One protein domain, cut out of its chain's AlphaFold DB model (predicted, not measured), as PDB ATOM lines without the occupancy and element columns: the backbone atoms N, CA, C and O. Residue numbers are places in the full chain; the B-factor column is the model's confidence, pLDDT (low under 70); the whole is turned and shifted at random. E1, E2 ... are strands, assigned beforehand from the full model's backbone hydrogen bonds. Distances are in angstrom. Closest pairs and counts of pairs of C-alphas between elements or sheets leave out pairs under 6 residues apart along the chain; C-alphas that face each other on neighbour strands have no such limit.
ATOM      1  N   ASP A   6     151.979 104.814 191.362       95.31
ATOM      2  CA  ASP A   6     153.347 104.848 190.847       95.31
ATOM      3  C   ASP A   6     153.574 106.173 190.119       95.31
ATOM      4  O   ASP A   6     153.319 106.317 188.921       95.31
ATOM      5  N   TRP A   7     154.086 107.153 190.853       94.81
ATOM      6  CA  TRP A   7     154.380 108.489 190.343       94.81
ATOM      7  C   TRP A   7     155.381 108.488 189.176       94.81
ATOM      8  O   TRP A   7     155.338 109.386 188.339       94.81
ATOM      9  N   SER A   8     156.233 107.465 189.033       93.31
ATOM     10  CA  SER A   8     157.146 107.358 187.882       93.31
ATOM     11  C   SER A   8     156.415 107.063 186.559       93.31
ATOM     12  O   SER A   8     156.885 107.397 185.461       93.31
ATOM     13  N   SER A   9     155.223 106.474 186.658       94.50
ATOM     14  CA  SER A   9     154.363 106.139 185.526       94.50
ATOM     15  C   SER A   9     153.483 107.299 185.056       94.50
ATOM     16  O   SER A   9     152.834 107.164 184.019       94.50
ATOM     17  N   PHE A  10     153.475 108.429 185.775       96.06
ATOM     18  CA  PHE A  10     152.651 109.584 185.433       96.06
ATOM     19  C   PHE A  10     152.947 110.071 184.011       96.06
ATOM     20  O   PHE A  10     154.106 110.259 183.628       96.06
ATOM     21  N   ARG A  11     151.899 110.294 183.222       96.25
ATOM     22  CA  ARG A  11     151.974 110.948 181.914       96.25
ATOM     23  C   ARG A  11     150.871 111.983 181.818       96.25
ATOM     24  O   ARG A  11     149.716 111.688 182.134       96.25
ATOM     25  N   PHE A  12     151.221 113.172 181.339       97.81
ATOM     26  CA  PHE A  12     150.221 114.157 180.956       97.81
ATOM     27  C   PHE A  12     149.340 113.610 179.827       97.81
ATOM     28  O   PHE A  12     149.733 112.707 179.090       97.81
ATOM     29  N   GLY A  13     148.131 114.141 179.717       97.19
ATOM     30  CA  GLY A  13     147.221 113.884 178.613       97.19
ATOM     31  C   GLY A  13     146.934 115.171 177.853       97.19
ATOM     32  O   GLY A  13     147.835 115.937 177.516       97.19
ATOM     33  N   GLN A  14     145.658 115.400 177.589       97.69
ATOM     34  CA  GLN A  14     145.165 116.574 176.889       97.69
ATOM     35  C   GLN A  14     144.729 117.656 177.871       97.69
ATOM     36  O   GLN A  14     144.234 117.372 178.962       97.69
ATOM     37  N   ILE A  15     144.888 118.900 177.446       97.38
ATOM     38  CA  ILE A  15     144.439 120.101 178.139       97.38
ATOM     39  C   ILE A  15     143.525 120.835 177.166       97.38
ATOM     40  O   ILE A  15     143.946 121.145 176.052       97.38
ATOM     41  N   ALA A  16     142.286 121.096 177.560       95.31
ATOM     42  CA  ALA A  16     141.314 121.771 176.714       95.31
ATOM     43  C   ALA A  16     140.691 122.974 177.412       95.31
ATOM     44  O   ALA A  16     140.426 122.938 178.614       95.31
ATOM     45  N   PHE A  17     140.456 124.023 176.635       93.38
ATOM     46  CA  PHE A  17     139.763 125.243 177.034       93.38
ATOM     47  C   PHE A  17     139.237 125.949 175.780       93.38
ATOM     48  O   PHE A  17     139.940 126.020 174.767       93.38
ATOM     49  N   GLY A  18     138.010 126.470 175.830       89.12
ATOM     50  CA  GLY A  18     137.385 127.087 174.658       89.12
ATOM     51  C   GLY A  18     137.382 126.135 173.455       89.12
ATOM     52  O   GLY A  18     136.953 124.990 173.558       89.12
ATOM     53  N   GLU A  19     137.895 126.581 172.305       89.69
ATOM     54  CA  GLU A  19     138.046 125.756 171.097       89.69
ATOM     55  C   GLU A  19     139.401 125.034 170.988       89.69
ATOM     56  O   GLU A  19     139.693 124.401 169.969       89.69
ATOM     57  N   ARG A  20     140.263 125.146 172.005       93.81
ATOM     58  CA  ARG A  20     141.632 124.631 171.967       93.81
ATOM     59  C   ARG A  20     141.780 123.333 172.726       93.81
ATOM     60  O   ARG A  20     141.288 123.173 173.835       93.81
ATOM     61  N   VAL A  21     142.541 122.435 172.108       95.62
ATOM     62  CA  VAL A  21     143.033 121.195 172.701       95.62
ATOM     63  C   VAL A  21     144.542 121.174 172.506       95.62
ATOM     64  O   VAL A  21     145.035 121.227 171.378       95.62
ATOM     65  N   VAL A  22     145.270 121.127 173.613       96.75
ATOM     66  CA  VAL A  22     146.725 121.025 173.677       96.75
ATOM     67  C   VAL A  22     147.068 119.617 174.143       96.75
ATOM     68  O   VAL A  22     146.609 119.176 175.195       96.75
ATOM     69  N   ASP A  23     147.854 118.894 173.351       96.62
ATOM     70  CA  ASP A  23     148.290 117.538 173.684       96.62
ATOM     71  C   ASP A  23     149.664 117.569 174.366       96.62
ATOM     72  O   ASP A  23     150.670 117.911 173.742       96.62
ATOM     73  N   ALA A  24     149.698 117.207 175.649       96.00
ATOM     74  CA  ALA A  24     150.914 117.116 176.453       96.00
ATOM     75  C   ALA A  24     151.415 115.667 176.617       96.00
ATOM     76  O   ALA A  24     152.437 115.438 177.270       96.00
ATOM     77  N   SER A  25     150.746 114.680 176.007       91.81
ATOM     78  CA  SER A  25     151.043 113.251 176.194       91.81
ATOM     79  C   SER A  25     152.418 112.814 175.694       91.81
ATOM     80  O   SER A  25     152.985 111.841 176.192       91.81
ATOM     81  N   GLY A  26     152.988 113.564 174.751       85.25
ATOM     82  CA  GLY A  26     154.337 113.340 174.237       85.25
ATOM     83  C   GLY A  26     155.464 113.842 175.143       85.25
ATOM     84  O   GLY A  26     156.625 113.617 174.799       85.25
ATOM     85  N   SER A  27     155.180 114.528 176.262       86.81
ATOM     86  CA  SER A  27     156.250 115.072 177.106       86.81
ATOM     87  C   SER A  27     157.059 113.948 177.769       86.81
ATOM     88  O   SER A  27     156.499 113.141 178.516       86.81
ATOM     89  N   PRO A  28     158.389 113.884 177.553       78.31
ATOM     90  CA  PRO A  28     159.241 112.875 178.178       78.31
ATOM     91  C   PRO A  28     159.601 113.228 179.628       78.31
ATOM     92  O   PRO A  28     160.291 112.456 180.292       78.31
ATOM     93  N   THR A  29     159.183 114.401 180.110       89.62
ATOM     94  CA  THR A  29     159.498 114.911 181.445       89.62
ATOM     95  C   THR A  29     158.225 115.184 182.236       89.62
ATOM     96  O   THR A  29     157.137 115.279 181.675       89.62
ATOM     97  N   PHE A  30     158.365 115.381 183.545       94.88
ATOM     98  CA  PHE A  30     157.281 115.845 184.415       94.88
ATOM     99  C   PHE A  30     157.014 117.351 184.317       94.88
ATOM    100  O   PHE A  30     156.498 117.955 185.249       94.88
ATOM    101  N   HIS A  31     157.360 117.936 183.177       96.75
ATOM    102  CA  HIS A  31     157.111 119.317 182.830       96.75
ATOM    103  C   HIS A  31     156.624 119.386 181.379       96.75
ATOM    104  O   HIS A  31     157.090 118.639 180.511       96.75
ATOM    105  N   PHE A  32     155.683 120.273 181.103       97.56
ATOM    106  CA  PHE A  32     155.218 120.608 179.766       97.56
ATOM    107  C   PHE A  32     154.918 122.102 179.721       97.56
ATOM    108  O   PHE A  32     154.209 122.616 180.580       97.56
ATOM    109  N   GLU A  33     155.418 122.779 178.694       97.06
ATOM    110  CA  GLU A  33     155.119 124.183 178.438       97.06
ATOM    111  C   GLU A  33     154.830 124.370 176.950       97.06
ATOM    112  O   GLU A  33     155.576 123.892 176.090       97.06
ATOM    113  N   ALA A  34     153.738 125.064 176.647       96.12
ATOM    114  CA  ALA A  34     153.391 125.457 175.293       96.12
ATOM    115  C   ALA A  34     152.650 126.795 175.293       96.12
ATOM    116  O   ALA A  34     151.820 127.059 176.164       96.12
ATOM    117  N   ASP A  35     152.910 127.597 174.265       96.56
ATOM    118  CA  ASP A  35     152.096 128.762 173.944       96.56
ATOM    119  C   ASP A  35     151.119 128.403 172.816       96.56
ATOM    120  O   ASP A  35     151.469 127.738 171.837       96.56
ATOM    121  N   THR A  36     149.878 128.854 172.947       96.19
ATOM    122  CA  THR A  36     148.823 128.722 171.939       96.19
ATOM    123  C   THR A  36     148.012 130.015 171.869       96.19
ATOM    124  O   THR A  36     148.313 130.996 172.544       96.19
ATOM    125  N   THR A  37     146.991 130.057 171.026       95.38
ATOM    126  CA  THR A  37     146.071 131.194 170.906       95.38
ATOM    127  C   THR A  37     144.641 130.696 170.937       95.38
ATOM    128  O   THR A  37     144.415 129.510 170.724       95.38
ATOM    129  N   VAL A  38     143.676 131.584 171.148       92.94
ATOM    130  CA  VAL A  38     142.252 131.322 170.888       92.94
ATOM    131  C   VAL A  38     141.779 132.203 169.729       92.94
ATOM    132  O   VAL A  38     142.433 133.180 169.386       92.94
ATOM    133  N   SER A  39     140.692 131.850 169.051       92.38
ATOM    134  CA  SER A  39     140.226 132.577 167.860       92.38
ATOM    135  C   SER A  39     139.507 133.889 168.181       92.38
ATOM    136  O   SER A  39     139.257 134.679 167.276       92.38
ATOM    137  N   TYR A  40     139.098 134.081 169.436       89.69
ATOM    138  CA  TYR A  40     138.263 135.201 169.881       89.69
ATOM    139  C   TYR A  40     138.998 136.208 170.774       89.69
ATOM    140  O   TYR A  40     138.368 137.156 171.239       89.69
ATOM    141  N   ASP A  41     140.296 136.016 171.014       91.56
ATOM    142  CA  ASP A  41     141.119 136.915 171.818       91.56
ATOM    143  C   ASP A  41     142.542 136.994 171.240       91.56
ATOM    144  O   ASP A  41     143.084 135.993 170.766       91.56
ATOM    145  N   ASP A  42     143.129 138.191 171.252       91.88
ATOM    146  CA  ASP A  42     144.443 138.465 170.661       91.88
ATOM    147  C   ASP A  42     145.611 138.092 171.594       91.88
ATOM    148  O   ASP A  42     146.760 138.015 171.148       91.88
ATOM    149  N   TYR A  43     145.354 137.876 172.889       94.50
ATOM    150  CA  TYR A  43     146.394 137.516 173.844       94.50
ATOM    151  C   TYR A  43     146.757 136.028 173.723       94.50
ATOM    152  O   TYR A  43     145.887 135.160 173.866       94.50
ATOM    153  N   PRO A  44     148.043 135.691 173.510       95.94
ATOM    154  CA  PRO A  44     148.498 134.312 173.566       95.94
ATOM    155  C   PRO A  44     148.248 133.705 174.948       95.94
ATOM    156  O   PRO A  44     148.195 134.392 175.972       95.94
ATOM    157  N   VAL A  45     148.109 132.387 174.956       96.81
ATOM    158  CA  VAL A  45     147.810 131.572 176.127       96.81
ATOM    159  C   VAL A  45     148.998 130.679 176.397       96.81
ATOM    160  O   VAL A  45     149.380 129.881 175.544       96.81
ATOM    161  N   ARG A  46     149.546 130.790 177.599       97.06
ATOM    162  CA  ARG A  46     150.587 129.906 178.090       97.06
ATOM    163  C   ARG A  46     149.970 128.777 178.893       97.06
ATOM    164  O   ARG A  46     149.206 129.026 179.824       97.06
ATOM    165  N   VAL A  47     150.327 127.554 178.533       97.62
ATOM    166  CA  VAL A  47     149.957 126.328 179.233       97.62
ATOM    167  C   VAL A  47     151.219 125.759 179.855       97.62
ATOM    168  O   VAL A  47     152.133 125.375 179.131       97.62
ATOM    169  N   VAL A  48     151.254 125.692 181.181       97.44
ATOM    170  CA  VAL A  48     152.315 125.041 181.948       97.44
ATOM    171  C   VAL A  48     151.696 123.895 182.732       97.44
ATOM    172  O   VAL A  48     150.715 124.088 183.449       97.44
ATOM    173  N   ALA A  49     152.247 122.698 182.591       97.94
ATOM    174  CA  ALA A  49     151.872 121.544 183.386       97.94
ATOM    175  C   ALA A  49     153.116 120.968 184.058       97.94
ATOM    176  O   ALA A  49     154.113 120.686 183.398       97.94
ATOM    177  N   ASP A  50     153.038 120.761 185.365       97.75
ATOM    178  CA  ASP A  50     154.135 120.252 186.178       97.75
ATOM    179  C   ASP A  50     153.649 119.110 187.057       97.75
ATOM    180  O   ASP A  50     152.540 119.133 187.590       97.75
ATOM    181  N   PHE A  51     154.506 118.115 187.241       97.25
ATOM    182  CA  PHE A  51     154.318 117.066 188.224       97.25
ATOM    183  C   PHE A  51     155.545 116.987 189.131       97.25
ATOM    184  O   PHE A  51     156.677 116.823 188.677       97.25
ATOM    185  N   ASN A  52     155.327 117.104 190.439       95.44
ATOM    186  CA  ASN A  52     156.376 116.972 191.438       95.44
ATOM    187  C   ASN A  52     156.384 115.537 191.996       95.44
ATOM    188  O   ASN A  52     155.573 115.223 192.873       95.44
ATOM    189  N   PRO A  53     157.325 114.668 191.577       91.56
ATOM    190  CA  PRO A  53     157.381 113.278 192.027       91.56
ATOM    191  C   PRO A  53     157.893 113.118 193.469       91.56
ATOM    192  O   PRO A  53     158.049 111.996 193.929       91.56
ATOM    193  N   GLN A  54     158.214 114.204 194.183       91.50
ATOM    194  CA  GLN A  54     158.540 114.151 195.614       91.50
ATOM    195  C   GLN A  54     157.299 114.354 196.485       91.50
ATOM    196  O   GLN A  54     157.237 113.839 197.597       91.50
ATOM    197  N   THR A  55     156.319 115.115 195.993       94.00
ATOM    198  CA  THR A  55     155.104 115.467 196.746       94.00
ATOM    199  C   THR A  55     153.832 114.859 196.161       94.00
ATOM    200  O   THR A  55     152.787 114.919 196.804       94.00
ATOM    201  N   GLY A  56     153.885 114.314 194.941       92.62
ATOM    202  CA  GLY A  56     152.716 113.820 194.213       92.62
ATOM    203  C   GLY A  56     151.769 114.937 193.764       92.62
ATOM    204  O   GLY A  56     150.604 114.670 193.459       92.62
ATOM    205  N   LEU A  57     152.222 116.194 193.774       95.31
ATOM    206  CA  LEU A  57     151.433 117.337 193.327       95.31
ATOM    207  C   LEU A  57     151.563 117.485 191.812       95.31
ATOM    208  O   LEU A  57     152.669 117.655 191.300       95.31
ATOM    209  N   VAL A  58     150.430 117.452 191.117       96.38
ATOM    210  CA  VAL A  58     150.323 117.854 189.715       96.38
ATOM    211  C   VAL A  58     149.660 119.225 189.648       96.38
ATOM    212  O   VAL A  58     148.695 119.483 190.368       96.38
ATOM    213  N   THR A  59     150.179 120.110 188.807       97.12
ATOM    214  CA  THR A  59     149.636 121.451 188.595       97.12
ATOM    215  C   THR A  59     149.492 121.726 187.114       97.12
ATOM    216  O   THR A  59     150.420 121.484 186.349       97.12
ATOM    217  N   TRP A  60     148.353 122.296 186.732       97.38
ATOM    218  CA  TRP A  60     148.160 122.922 185.431       97.38
ATOM    219  C   TRP A  60     147.916 124.406 185.659       97.38
ATOM    220  O   TRP A  60     146.970 124.785 186.347       97.38
ATOM    221  N   GLN A  61     148.775 125.234 185.085       96.12
ATOM    222  CA  GLN A  61     148.622 126.674 185.051       96.12
ATOM    223  C   GLN A  61     148.376 127.093 183.607       96.12
ATOM    224  O   GLN A  61     149.213 126.887 182.730       96.12
ATOM    225  N   ILE A  62     147.211 127.685 183.368       95.75
ATOM    226  CA  ILE A  62     146.807 128.179 182.055       95.75
ATOM    227  C   ILE A  62     146.532 129.666 182.215       95.75
ATOM    228  O   ILE A  62     145.714 130.058 183.046       95.75
ATOM    229  N   SER A  63     147.254 130.501 181.477       94.31
ATOM    230  CA  SER A  63     147.160 131.953 181.623       94.31
ATOM    231  C   SER A  63     147.392 132.664 180.303       94.31
ATOM    232  O   SER A  63     148.369 132.383 179.608       94.31
ATOM    233  N   SER A  64     146.543 133.638 179.989       95.44
ATOM    234  CA  SER A  64     146.826 134.591 178.918       95.44
ATOM    235  C   SER A  64     147.906 135.586 179.344       95.44
ATOM    236  O   SER A  64     147.988 135.948 180.520       95.44
ATOM    237  N   TYR A  65     148.721 136.052 178.397       94.31
ATOM    238  CA  TYR A  65     149.756 137.055 178.650       94.31
ATOM    239  C   TYR A  65     149.858 138.081 177.516       94.31
ATOM    240  O   TYR A  65     149.616 137.783 176.351       94.31
ATOM    241  N   ASP A  66     150.241 139.309 177.855       93.75
ATOM    242  CA  ASP A  66     150.615 140.346 176.897       93.75
ATOM    243  C   ASP A  66     152.042 140.075 176.385       93.75
ATOM    244  O   ASP A  66     152.984 140.092 177.182       93.75
ATOM    245  N   PRO A  67     152.249 139.852 175.074       91.19
ATOM    246  CA  PRO A  67     153.557 139.500 174.530       91.19
ATOM    247  C   PRO A  67     154.596 140.628 174.633       91.19
ATOM    248  O   PRO A  67     155.790 140.356 174.522       91.19
ATOM    249  N   LEU A  68     154.183 141.883 174.848       91.69
ATOM    250  CA  LEU A  68     155.102 143.012 175.028       91.69
ATOM    251  C   LEU A  68     155.606 143.125 176.469       91.69
ATOM    252  O   LEU A  68     156.737 143.557 176.690       91.69
ATOM    253  N   THR A  69     154.768 142.777 177.447       91.50
ATOM    254  CA  THR A  69     155.066 142.978 178.877       91.50
ATOM    255  C   THR A  69     155.310 141.678 179.642       91.50
ATOM    256  O   THR A  69     155.879 141.711 180.733       91.50
ATOM    257  N   GLY A  70     154.888 140.536 179.098       88.56
ATOM    258  CA  GLY A  70     154.902 139.225 179.751       88.56
ATOM    259  C   GLY A  70     153.942 139.111 180.940       88.56
ATOM    260  O   GLY A  70     154.046 138.163 181.710       88.56
ATOM    261  N   GLN A  71     153.058 140.092 181.144       89.94
ATOM    262  CA  GLN A  71     152.108 140.135 182.259       89.94
ATOM    263  C   GLN A  71     150.711 139.705 181.808       89.94
ATOM    264  O   GLN A  71     150.410 139.718 180.617       89.94
ATOM    265  N   ALA A  72     149.840 139.366 182.760       88.12
ATOM    266  CA  ALA A  72     148.438 139.087 182.460       88.12
ATOM    267  C   ALA A  72     147.743 140.305 181.803       88.12
ATOM    268  O   ALA A  72     148.061 141.453 182.150       88.12
ATOM    269  N   PRO A  73     146.778 140.086 180.887       88.19
ATOM    270  CA  PRO A  73     145.959 141.155 180.328       88.19
ATOM    271  C   PRO A  73     145.284 141.988 181.424       88.19
ATOM    272  O   PRO A  73     144.793 141.468 182.420       88.19
ATOM    273  N   ARG A  74     145.222 143.311 181.236       82.38
ATOM    274  CA  ARG A  74     144.590 144.219 182.218       82.38
ATOM    275  C   ARG A  74     143.062 144.152 182.219       82.38
ATOM    276  O   ARG A  74     142.436 144.618 183.167       82.38
ATOM    277  N   SER A  75     142.472 143.670 181.126       83.12
ATOM    278  CA  SER A  75     141.024 143.545 180.983       83.12
ATOM    279  C   SER A  75     140.566 142.207 181.568       83.12
ATOM    280  O   SER A  75     141.069 141.181 181.123       83.12
ATOM    281  N   PRO A  76     139.580 142.185 182.481       74.31
ATOM    282  CA  PRO A  76     139.059 140.944 183.063       74.31
ATOM    283  C   PRO A  76     138.197 140.127 182.087       74.31
ATOM    284  O   PRO A  76     137.818 139.007 182.396       74.31
ATOM    285  N   LEU A  77     137.842 140.697 180.930       79.62
ATOM    286  CA  LEU A  77     137.126 139.998 179.856       79.62
ATOM    287  C   LEU A  77     138.064 139.497 178.752       79.62
ATOM    288  O   LEU A  77     137.584 138.927 177.777       79.62
ATOM    289  N   ALA A  78     139.365 139.772 178.868       83.94
ATOM    290  CA  ALA A  78     140.356 139.315 177.909       83.94
ATOM    291  C   ALA A  78     140.982 138.003 178.383       83.94
ATOM    292  O   ALA A  78     141.322 137.866 179.560       83.94
ATOM    293  N   GLY A  79     141.176 137.069 177.461       87.38
ATOM    294  CA  GLY A  79     141.913 135.838 177.690       87.38
ATOM    295  C   GLY A  79     141.280 134.597 177.069       87.38
ATOM    296  O   GLY A  79     140.541 134.657 176.091       87.38
ATOM    297  N   PHE A  80     141.626 133.445 177.638       90.44
ATOM    298  CA  PHE A  80     141.435 132.137 177.007       90.44
ATOM    299  C   PHE A  80     140.168 131.379 177.416       90.44
ATOM    300  O   PHE A  80     139.892 130.331 176.840       90.44
ATOM    301  N   LEU A  81     139.445 131.848 178.436       88.62
ATOM    302  CA  LEU A  81     138.279 131.148 178.972       88.62
ATOM    303  C   LEU A  81     137.122 132.135 179.196       88.62
ATOM    304  O   LEU A  81     137.057 132.779 180.244       88.62
ATOM    305  N   PRO A  82     136.223 132.310 178.210       85.12
ATOM    306  CA  PRO A  82     135.064 133.183 178.352       85.12
ATOM    307  C   PRO A  82     134.033 132.589 179.331       85.12
ATOM    308  O   PRO A  82     134.084 131.397 179.641       85.12
ATOM    309  N   PRO A  83     133.050 133.382 179.800       85.75
ATOM    310  CA  PRO A  83     131.915 132.852 180.549       85.75
ATOM    311  C   PRO A  83     131.204 131.731 179.786       85.75
ATOM    312  O   PRO A  83     131.048 131.815 178.566       85.75
ATOM    313  N   ASN A  84     130.743 130.708 180.509       87.00
ATOM    314  CA  ASN A  84     130.056 129.593 179.869       87.00
ATOM    315  C   ASN A  84     128.702 130.026 179.285       87.00
ATOM    316  O   ASN A  84     127.945 130.757 179.928       87.00
ATOM    317  N   ASP A  85     128.399 129.556 178.079       83.75
ATOM    318  CA  ASP A  85     127.180 129.859 177.329       83.75
ATOM    319  C   ASP A  85     126.539 128.579 176.765       83.75
ATOM    320  O   ASP A  85     126.973 127.469 177.064       83.75
ATOM    321  N   GLU A  86     125.490 128.715 175.947       86.50
ATOM    322  CA  GLU A  86     124.815 127.575 175.302       86.50
ATOM    323  C   GLU A  86     125.737 126.765 174.371       86.50
ATOM    324  O   GLU A  86     125.397 125.650 173.981       86.50
ATOM    325  N   GLN A  87     126.891 127.319 173.986       82.38
ATOM    326  CA  GLN A  87     127.904 126.646 173.177       82.38
ATOM    327  C   GLN A  87     129.023 126.042 174.037       82.38
ATOM    328  O   GLN A  87     130.012 125.562 173.483       82.38
ATOM    329  N   HIS A  88     128.869 126.046 175.366       82.25
ATOM    330  CA  HIS A  88     129.790 125.443 176.326       82.25
ATOM    331  C   HIS A  88     131.222 126.018 176.265       82.25
ATOM    332  O   HIS A  88     132.198 125.352 176.603       82.25
ATOM    333  N   ARG A  89     131.382 127.277 175.822       81.75
ATOM    334  CA  ARG A  89     132.710 127.878 175.564       81.75
ATOM    335  C   ARG A  89     133.538 128.178 176.815       81.75
ATOM    336  O   ARG A  89     134.730 128.442 176.686       81.75
ATOM    337  N   GLY A  90     132.920 128.159 177.993       85.38
ATOM    338  CA  GLY A  90     133.603 128.337 179.277       85.38
ATOM    339  C   GLY A  90     134.041 127.023 179.919       85.38
ATOM    340  O   GLY A  90     134.472 127.024 181.069       85.38
ATOM    341  N   GLU A  91     133.894 125.901 179.214       88.75
ATOM    342  CA  GLU A  91     134.308 124.589 179.698       88.75
ATOM    343  C   GLU A  91     135.752 124.274 179.306       88.75
ATOM    344  O   GLU A  91     136.313 124.774 178.326       88.75
ATOM    345  N   GLY A  92     136.363 123.419 180.113       91.25
ATOM    346  CA  GLY A  92     137.709 122.932 179.903       91.25
ATOM    347  C   GLY A  92     137.941 121.660 180.696       91.25
ATOM    348  O   GLY A  92     137.178 121.318 181.602       91.25
ATOM    349  N   PHE A  93     139.001 120.948 180.348       93.69
ATOM    350  CA  PHE A  93     139.410 119.752 181.067       93.69
ATOM    351  C   PHE A  93     140.923 119.584 181.015       93.69
ATOM    352  O   PHE A  93     141.607 120.102 180.133       93.69
ATOM    353  N   VAL A  94     141.430 118.788 181.946       95.75
ATOM    354  CA  VAL A  94     142.780 118.233 181.892       95.75
ATOM    355  C   VAL A  94     142.679 116.726 182.060       95.75
ATOM    356  O   VAL A  94     141.863 116.237 182.841       95.75
ATOM    357  N   THR A  95     143.490 115.977 181.324       96.25
ATOM    358  CA  THR A  95     143.617 114.530 181.499       96.25
ATOM    359  C   THR A  95     145.058 114.149 181.796       96.25
ATOM    360  O   THR A  95     146.009 114.857 181.461       96.25
ATOM    361  N   TYR A  96     145.217 113.014 182.462       95.75
ATOM    362  CA  TYR A  96     146.499 112.381 182.727       95.75
ATOM    363  C   TYR A  96     146.293 110.872 182.837       95.75
ATOM    364  O   TYR A  96     145.171 110.394 183.003       95.75
ATOM    365  N   THR A  97     147.385 110.120 182.759       95.62
ATOM    366  CA  THR A  97     147.392 108.689 183.067       95.62
ATOM    367  C   THR A  97     148.441 108.402 184.127       95.62
ATOM    368  O   THR A  97     149.489 109.047 184.180       95.62
ATOM    369  N   ILE A  98     148.140 107.451 185.002       95.19
ATOM    370  CA  ILE A  98     149.034 106.991 186.057       95.19
ATOM    371  C   ILE A  98     148.637 105.566 186.439       95.19
ATOM    372  O   ILE A  98     147.462 105.204 186.364       95.19
ATOM    373  N   ARG A  99     149.615 104.739 186.797       95.19
ATOM    374  CA  ARG A  99     149.387 103.366 187.248       95.19
ATOM    375  C   ARG A  99     149.300 103.311 188.774       95.19
ATOM    376  O   ARG A  99     149.990 104.085 189.443       95.19
ATOM    377  N   PRO A 100     148.512 102.382 189.336       95.62
ATOM    378  CA  PRO A 100     148.669 102.015 190.737       95.62
ATOM    379  C   PRO A 100     150.073 101.450 190.981       95.62
ATOM    380  O   PRO A 100     150.718 100.932 190.062       95.62
ATOM    381  N   GLN A 101     150.550 101.536 192.221       95.38
ATOM    382  CA  GLN A 101     151.743 100.805 192.633       95.38
ATOM    383  C   GLN A 101     151.543  99.301 192.428       95.38
ATOM    384  O   GLN A 101     150.432  98.774 192.486       95.38
ATOM    385  N   ALA A 102     152.643  98.599 192.160       93.44
ATOM    386  CA  ALA A 102     152.599  97.153 192.016       93.44
ATOM    387  C   ALA A 102     152.223  96.483 193.348       93.44
ATOM    388  O   ALA A 102     152.639  96.937 194.412       93.44
ATOM    389  N   ALA A 103     151.503  95.362 193.259       91.62
ATOM    390  CA  ALA A 103     151.174  94.497 194.394       91.62
ATOM    391  C   ALA A 103     150.412  95.185 195.546       91.62
ATOM    392  O   ALA A 103     150.577  94.812 196.708       91.62
ATOM    393  N   LEU A 104     149.561  96.168 195.237       95.06
ATOM    394  CA  LEU A 104     148.550  96.621 196.191       95.06
ATOM    395  C   LEU A 104     147.566  95.481 196.481       95.06
ATOM    396  O   LEU A 104     147.159  94.761 195.570       95.06
ATOM    397  N   ALA A 105     147.211  95.318 197.752       95.00
ATOM    398  CA  ALA A 105     146.237  94.320 198.172       95.00
ATOM    399  C   ALA A 105     144.807  94.736 197.788       95.00
ATOM    400  O   ALA A 105     144.514  95.931 197.675       95.00
ATOM    401  N   THR A 106     143.915  93.751 197.653       96.00
ATOM    402  CA  THR A 106     142.474  93.996 197.518       96.00
ATOM    403  C   THR A 106     141.957  94.846 198.683       96.00
ATOM    404  O   THR A 106     142.392  94.695 199.827       96.00
ATOM    405  N   GLY A 107     141.053  95.778 198.387       94.69
ATOM    406  CA  GLY A 107     140.472  96.714 199.347       94.69
ATOM    407  C   GLY A 107     141.291  97.984 199.586       94.69
ATOM    408  O   GLY A 107     140.798  98.893 200.251       94.69
ATOM    409  N   VAL A 108     142.518  98.099 199.055       96.19
ATOM    410  CA  VAL A 108     143.269  99.365 199.119       96.19
ATOM    411  C   VAL A 108     142.543 100.421 198.293       96.19
ATOM    412  O   VAL A 108     142.325 100.245 197.099       96.19
ATOM    413  N   GLU A 109     142.200 101.539 198.920       95.94
ATOM    414  CA  GLU A 109     141.589 102.679 198.245       95.94
ATOM    415  C   GLU A 109     142.652 103.679 197.785       95.94
ATOM    416  O   GLU A 109     143.545 104.050 198.541       95.94
ATOM    417  N   ILE A 110     142.510 104.148 196.549       96.38
ATOM    418  CA  ILE A 110     143.269 105.243 195.952       96.38
ATOM    419  C   ILE A 110     142.329 106.439 195.852       96.38
ATOM    420  O   ILE A 110     141.335 106.395 195.120       96.38
ATOM    421  N   ARG A 111     142.655 107.510 196.572       95.25
ATOM    422  CA  ARG A 111     141.819 108.704 196.708       95.25
ATOM    423  C   ARG A 111     142.445 109.893 195.994       95.25
ATOM    424  O   ARG A 111     143.621 110.205 196.180       95.25
ATOM    425  N   ASN A 112     141.667 110.574 195.161       91.25
ATOM    426  CA  ASN A 112     142.133 111.749 194.434       91.25
ATOM    427  C   ASN A 112     141.174 112.919 194.609       91.25
ATOM    428  O   ASN A 112     139.961 112.785 194.500       91.25
ATOM    429  N   GLU A 113     141.756 114.090 194.815       93.38
ATOM    430  CA  GLU A 113     141.060 115.359 194.955       93.38
ATOM    431  C   GLU A 113     141.819 116.407 194.136       93.38
ATOM    432  O   GLU A 113     143.034 116.295 193.926       93.38
ATOM    433  N   ALA A 114     141.104 117.419 193.660       93.56
ATOM    434  CA  ALA A 114     141.681 118.550 192.959       93.56
ATOM    435  C   ALA A 114     141.150 119.869 193.524       93.56
ATOM    436  O   ALA A 114     140.102 119.942 194.168       93.56
ATOM    437  N   SER A 115     141.884 120.940 193.241       94.62
ATOM    438  CA  SER A 115     141.453 122.300 193.519       94.62
ATOM    439  C   SER A 115     141.653 123.165 192.283       94.62
ATOM    440  O   SER A 115     142.686 123.074 191.620       94.62
ATOM    441  N   ILE A 116     140.653 123.981 191.967       92.06
ATOM    442  CA  ILE A 116     140.623 124.858 190.800       92.06
ATOM    443  C   ILE A 116     140.575 126.303 191.292       92.06
ATOM    444  O   ILE A 116     139.724 126.662 192.107       92.06
ATOM    445  N   VAL A 117     141.480 127.140 190.792       92.19
ATOM    446  CA  VAL A 117     141.537 128.574 191.101       92.19
ATOM    447  C   VAL A 117     141.349 129.352 189.805       92.19
ATOM    448  O   VAL A 117     142.095 129.145 188.853       92.19
ATOM    449  N   PHE A 118     140.367 130.256 189.784       87.38
ATOM    450  CA  PHE A 118     140.157 131.198 188.684       87.38
ATOM    451  C   PHE A 118     140.588 132.595 189.117       87.38
ATOM    452  O   PHE A 118     140.020 133.150 190.062       87.38
ATOM    453  N   ASP A 119     141.560 133.165 188.412       84.88
ATOM    454  CA  ASP A 119     142.130 134.483 188.685       84.88
ATOM    455  C   ASP A 119     142.508 134.667 190.166       84.88
ATOM    456  O   ASP A 119     143.403 134.001 190.680       84.88
ATOM    457  N   ILE A 120     141.820 135.573 190.863       84.56
ATOM    458  CA  ILE A 120     142.048 135.916 192.274       84.56
ATOM    459  C   ILE A 120     140.958 135.363 193.203       84.56
ATOM    460  O   ILE A 120     140.854 135.780 194.359       84.56
ATOM    461  N   ASN A 121     140.106 134.470 192.697       87.00
ATOM    462  CA  ASN A 121     139.023 133.892 193.477       87.00
ATOM    463  C   ASN A 121     139.542 132.814 194.439       87.00
ATOM    464  O   ASN A 121     140.592 132.211 194.201       87.00
ATOM    465  N   PRO A 122     138.804 132.529 195.524       92.81
ATOM    466  CA  PRO A 122     139.090 131.381 196.369       92.81
ATOM    467  C   PRO A 122     139.092 130.077 195.572       92.81
ATOM    468  O   PRO A 122     138.346 129.915 194.605       92.81
ATOM    469  N   ALA A 123     139.907 129.131 196.029       93.88
ATOM    470  CA  ALA A 123     139.999 127.821 195.415       93.88
ATOM    471  C   ALA A 123     138.683 127.043 195.565       93.88
ATOM    472  O   ALA A 123     138.115 126.957 196.656       93.88
ATOM    473  N   ILE A 124     138.219 126.457 194.466       92.44
ATOM    474  CA  ILE A 124     137.091 125.532 194.432       92.44
ATOM    475  C   ILE A 124     137.671 124.131 194.562       92.44
ATOM    476  O   ILE A 124     138.435 123.685 193.709       92.44
ATOM    477  N   VAL A 125     137.336 123.450 195.648       94.62
ATOM    478  CA  VAL A 125     137.729 122.058 195.876       94.62
ATOM    479  C   VAL A 125     136.731 121.148 195.161       94.62
ATOM    480  O   VAL A 125     135.520 121.354 195.272       94.62
ATOM    481  N   THR A 126     137.222 120.189 194.380       91.06
ATOM    482  CA  THR A 126     136.365 119.230 193.672       91.06
ATOM    483  C   THR A 126     135.876 118.142 194.619       91.06
ATOM    484  O   THR A 126     136.384 117.978 195.723       91.06
ATOM    485  N   ASN A 127     134.901 117.345 194.185       92.75
ATOM    486  CA  ASN A 127     134.621 116.096 194.878       92.75
ATOM    487  C   ASN A 127     135.850 115.174 194.831       92.75
ATOM    488  O   ASN A 127     136.597 115.164 193.849       92.75
ATOM    489  N   GLU A 128     136.016 114.381 195.883       93.69
ATOM    490  CA  GLU A 128     136.978 113.288 195.901       93.69
ATOM    491  C   GLU A 128     136.498 112.161 194.970       93.69
ATOM    492  O   GLU A 128     135.298 111.877 194.872       93.69
ATOM    493  N   THR A 129     137.437 111.514 194.284       94.00
ATOM    494  CA  THR A 129     137.222 110.235 193.606       94.00
ATOM    495  C   THR A 129     137.967 109.133 194.342       94.00
ATOM    496  O   THR A 129     139.089 109.327 194.808       94.00
ATOM    497  N   VAL A 130     137.337 107.962 194.443       95.31
ATOM    498  CA  VAL A 130     137.895 106.790 195.123       95.31
ATOM    499  C   VAL A 130     137.906 105.620 194.151       95.31
ATOM    500  O   VAL A 130     136.887 105.313 193.532       95.31
ATOM    501  N   HIS A 131     139.061 104.974 194.025       94.00
ATOM    502  CA  HIS A 131     139.231 103.732 193.282       94.00
ATOM    503  C   HIS A 131     139.745 102.655 194.228       94.00
ATOM    504  O   HIS A 131     140.809 102.821 194.818       94.00
ATOM    505  N   THR A 132     139.013 101.556 194.362       95.38
ATOM    506  CA  THR A 132     139.421 100.432 195.210       95.38
ATOM    507  C   THR A 132     140.142  99.391 194.367       95.38
ATOM    508  O   THR A 132     139.673  99.027 193.288       95.38
ATOM    509  N   ILE A 133     141.299  98.940 194.839       96.81
ATOM    510  CA  ILE A 133     142.050  97.854 194.226       96.81
ATOM    511  C   ILE A 133     141.323  96.546 194.487       96.81
ATOM    512  O   ILE A 133     140.984  96.232 195.625       96.81
ATOM    513  N   ASP A 134     141.173  95.768 193.429       97.06
ATOM    514  CA  ASP A 134     140.886  94.351 193.503       97.06
ATOM    515  C   ASP A 134     142.005  93.621 192.762       97.06
ATOM    516  O   ASP A 134     142.311  93.945 191.612       97.06
TER     517      ASP A 134
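This is residues 6 to 134 of the 244 residues of an uncharacterized protein of Candidatus Anammoximicrobium sp (UniProt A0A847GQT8). Two three-stranded sheets, E3 E4 E5 and E2 E1 E6, stand face to face as a small sandwich with their strands nearly aligned. The hairpin E7 and E8, prolonged by a short pairing of residues 115 to 116 with 124 to 125, forms a long ribbon alongside it, while the long link of residues 65 to 91 winds about one end. The printed part has 129 residues, with no named helix and eight named strands, E1 to E8 in chain order; 61 residues, under half, are in named strands, and the class is all strand. The three sheets, E3 - E4 - E5, E2 - E1 - E6 and E7 - E8, are antiparallel. The whole is only just loose, close to compact, with a radius of gyration of the C-alphas of 16.9 A, and elongated, spanning 53 by 32 by 25 A.

E3, residues 31 to 38, E4, residues 41 to 52, and E5, residues 57 to 64, form a meander, each strand the antiparallel neighbour of the one before. N 34 and O 47 are 3.0 A apart, and N 48 and O 61 2.8 A, both within hydrogen-bond range. This sheet is twisted. In the other sheet, E1, residues 6 to 17, is the inner strand between E2, residues 20 to 23, and E6, residues 92 to 100; N 22 and O 15 are 2.8 A apart and N 13 and O 95 2.8 A, within hydrogen-bond range. E1 bends by 79 degrees at residue 9. These sheets form a sandwich, two sheets face to face, with best planes 11 degrees apart and strands at 14 degrees. The closest C-alphas of E2 and E3 are those of Arg 20 and Val 38, 6.8 A apart. E7, residues 109 to 112, and E8, residues 129 to 132, are a hairpin; N 110 and O 131 are 2.8 A apart, within hydrogen-bond range. E7 is apart from E6, but only just, at 8.2 A.

E4 is 31.9 A from first to last C-alpha, E1 28.1 A, E6 26.0 A, E5 22.9 A and E3 22.5 A. E2, E7 and E8 have four residues each. E1 begins at C-alpha 6, (153.347, 104.848, 190.847), E4 at C-alpha 41, (141.119, 136.915, 171.818), and E8 ends at C-alpha 132, (139.421, 100.432, 195.210).

The C-alphas farthest apart, those of Leu 68 and Thr 106, are 55.4 A apart. The printed part has no cut. The links E5 to E6 and E7 to E8 are long, with 27 and 16 residues. Mean pLDDT of the printed part is 92.5, and no printed residue is under 70.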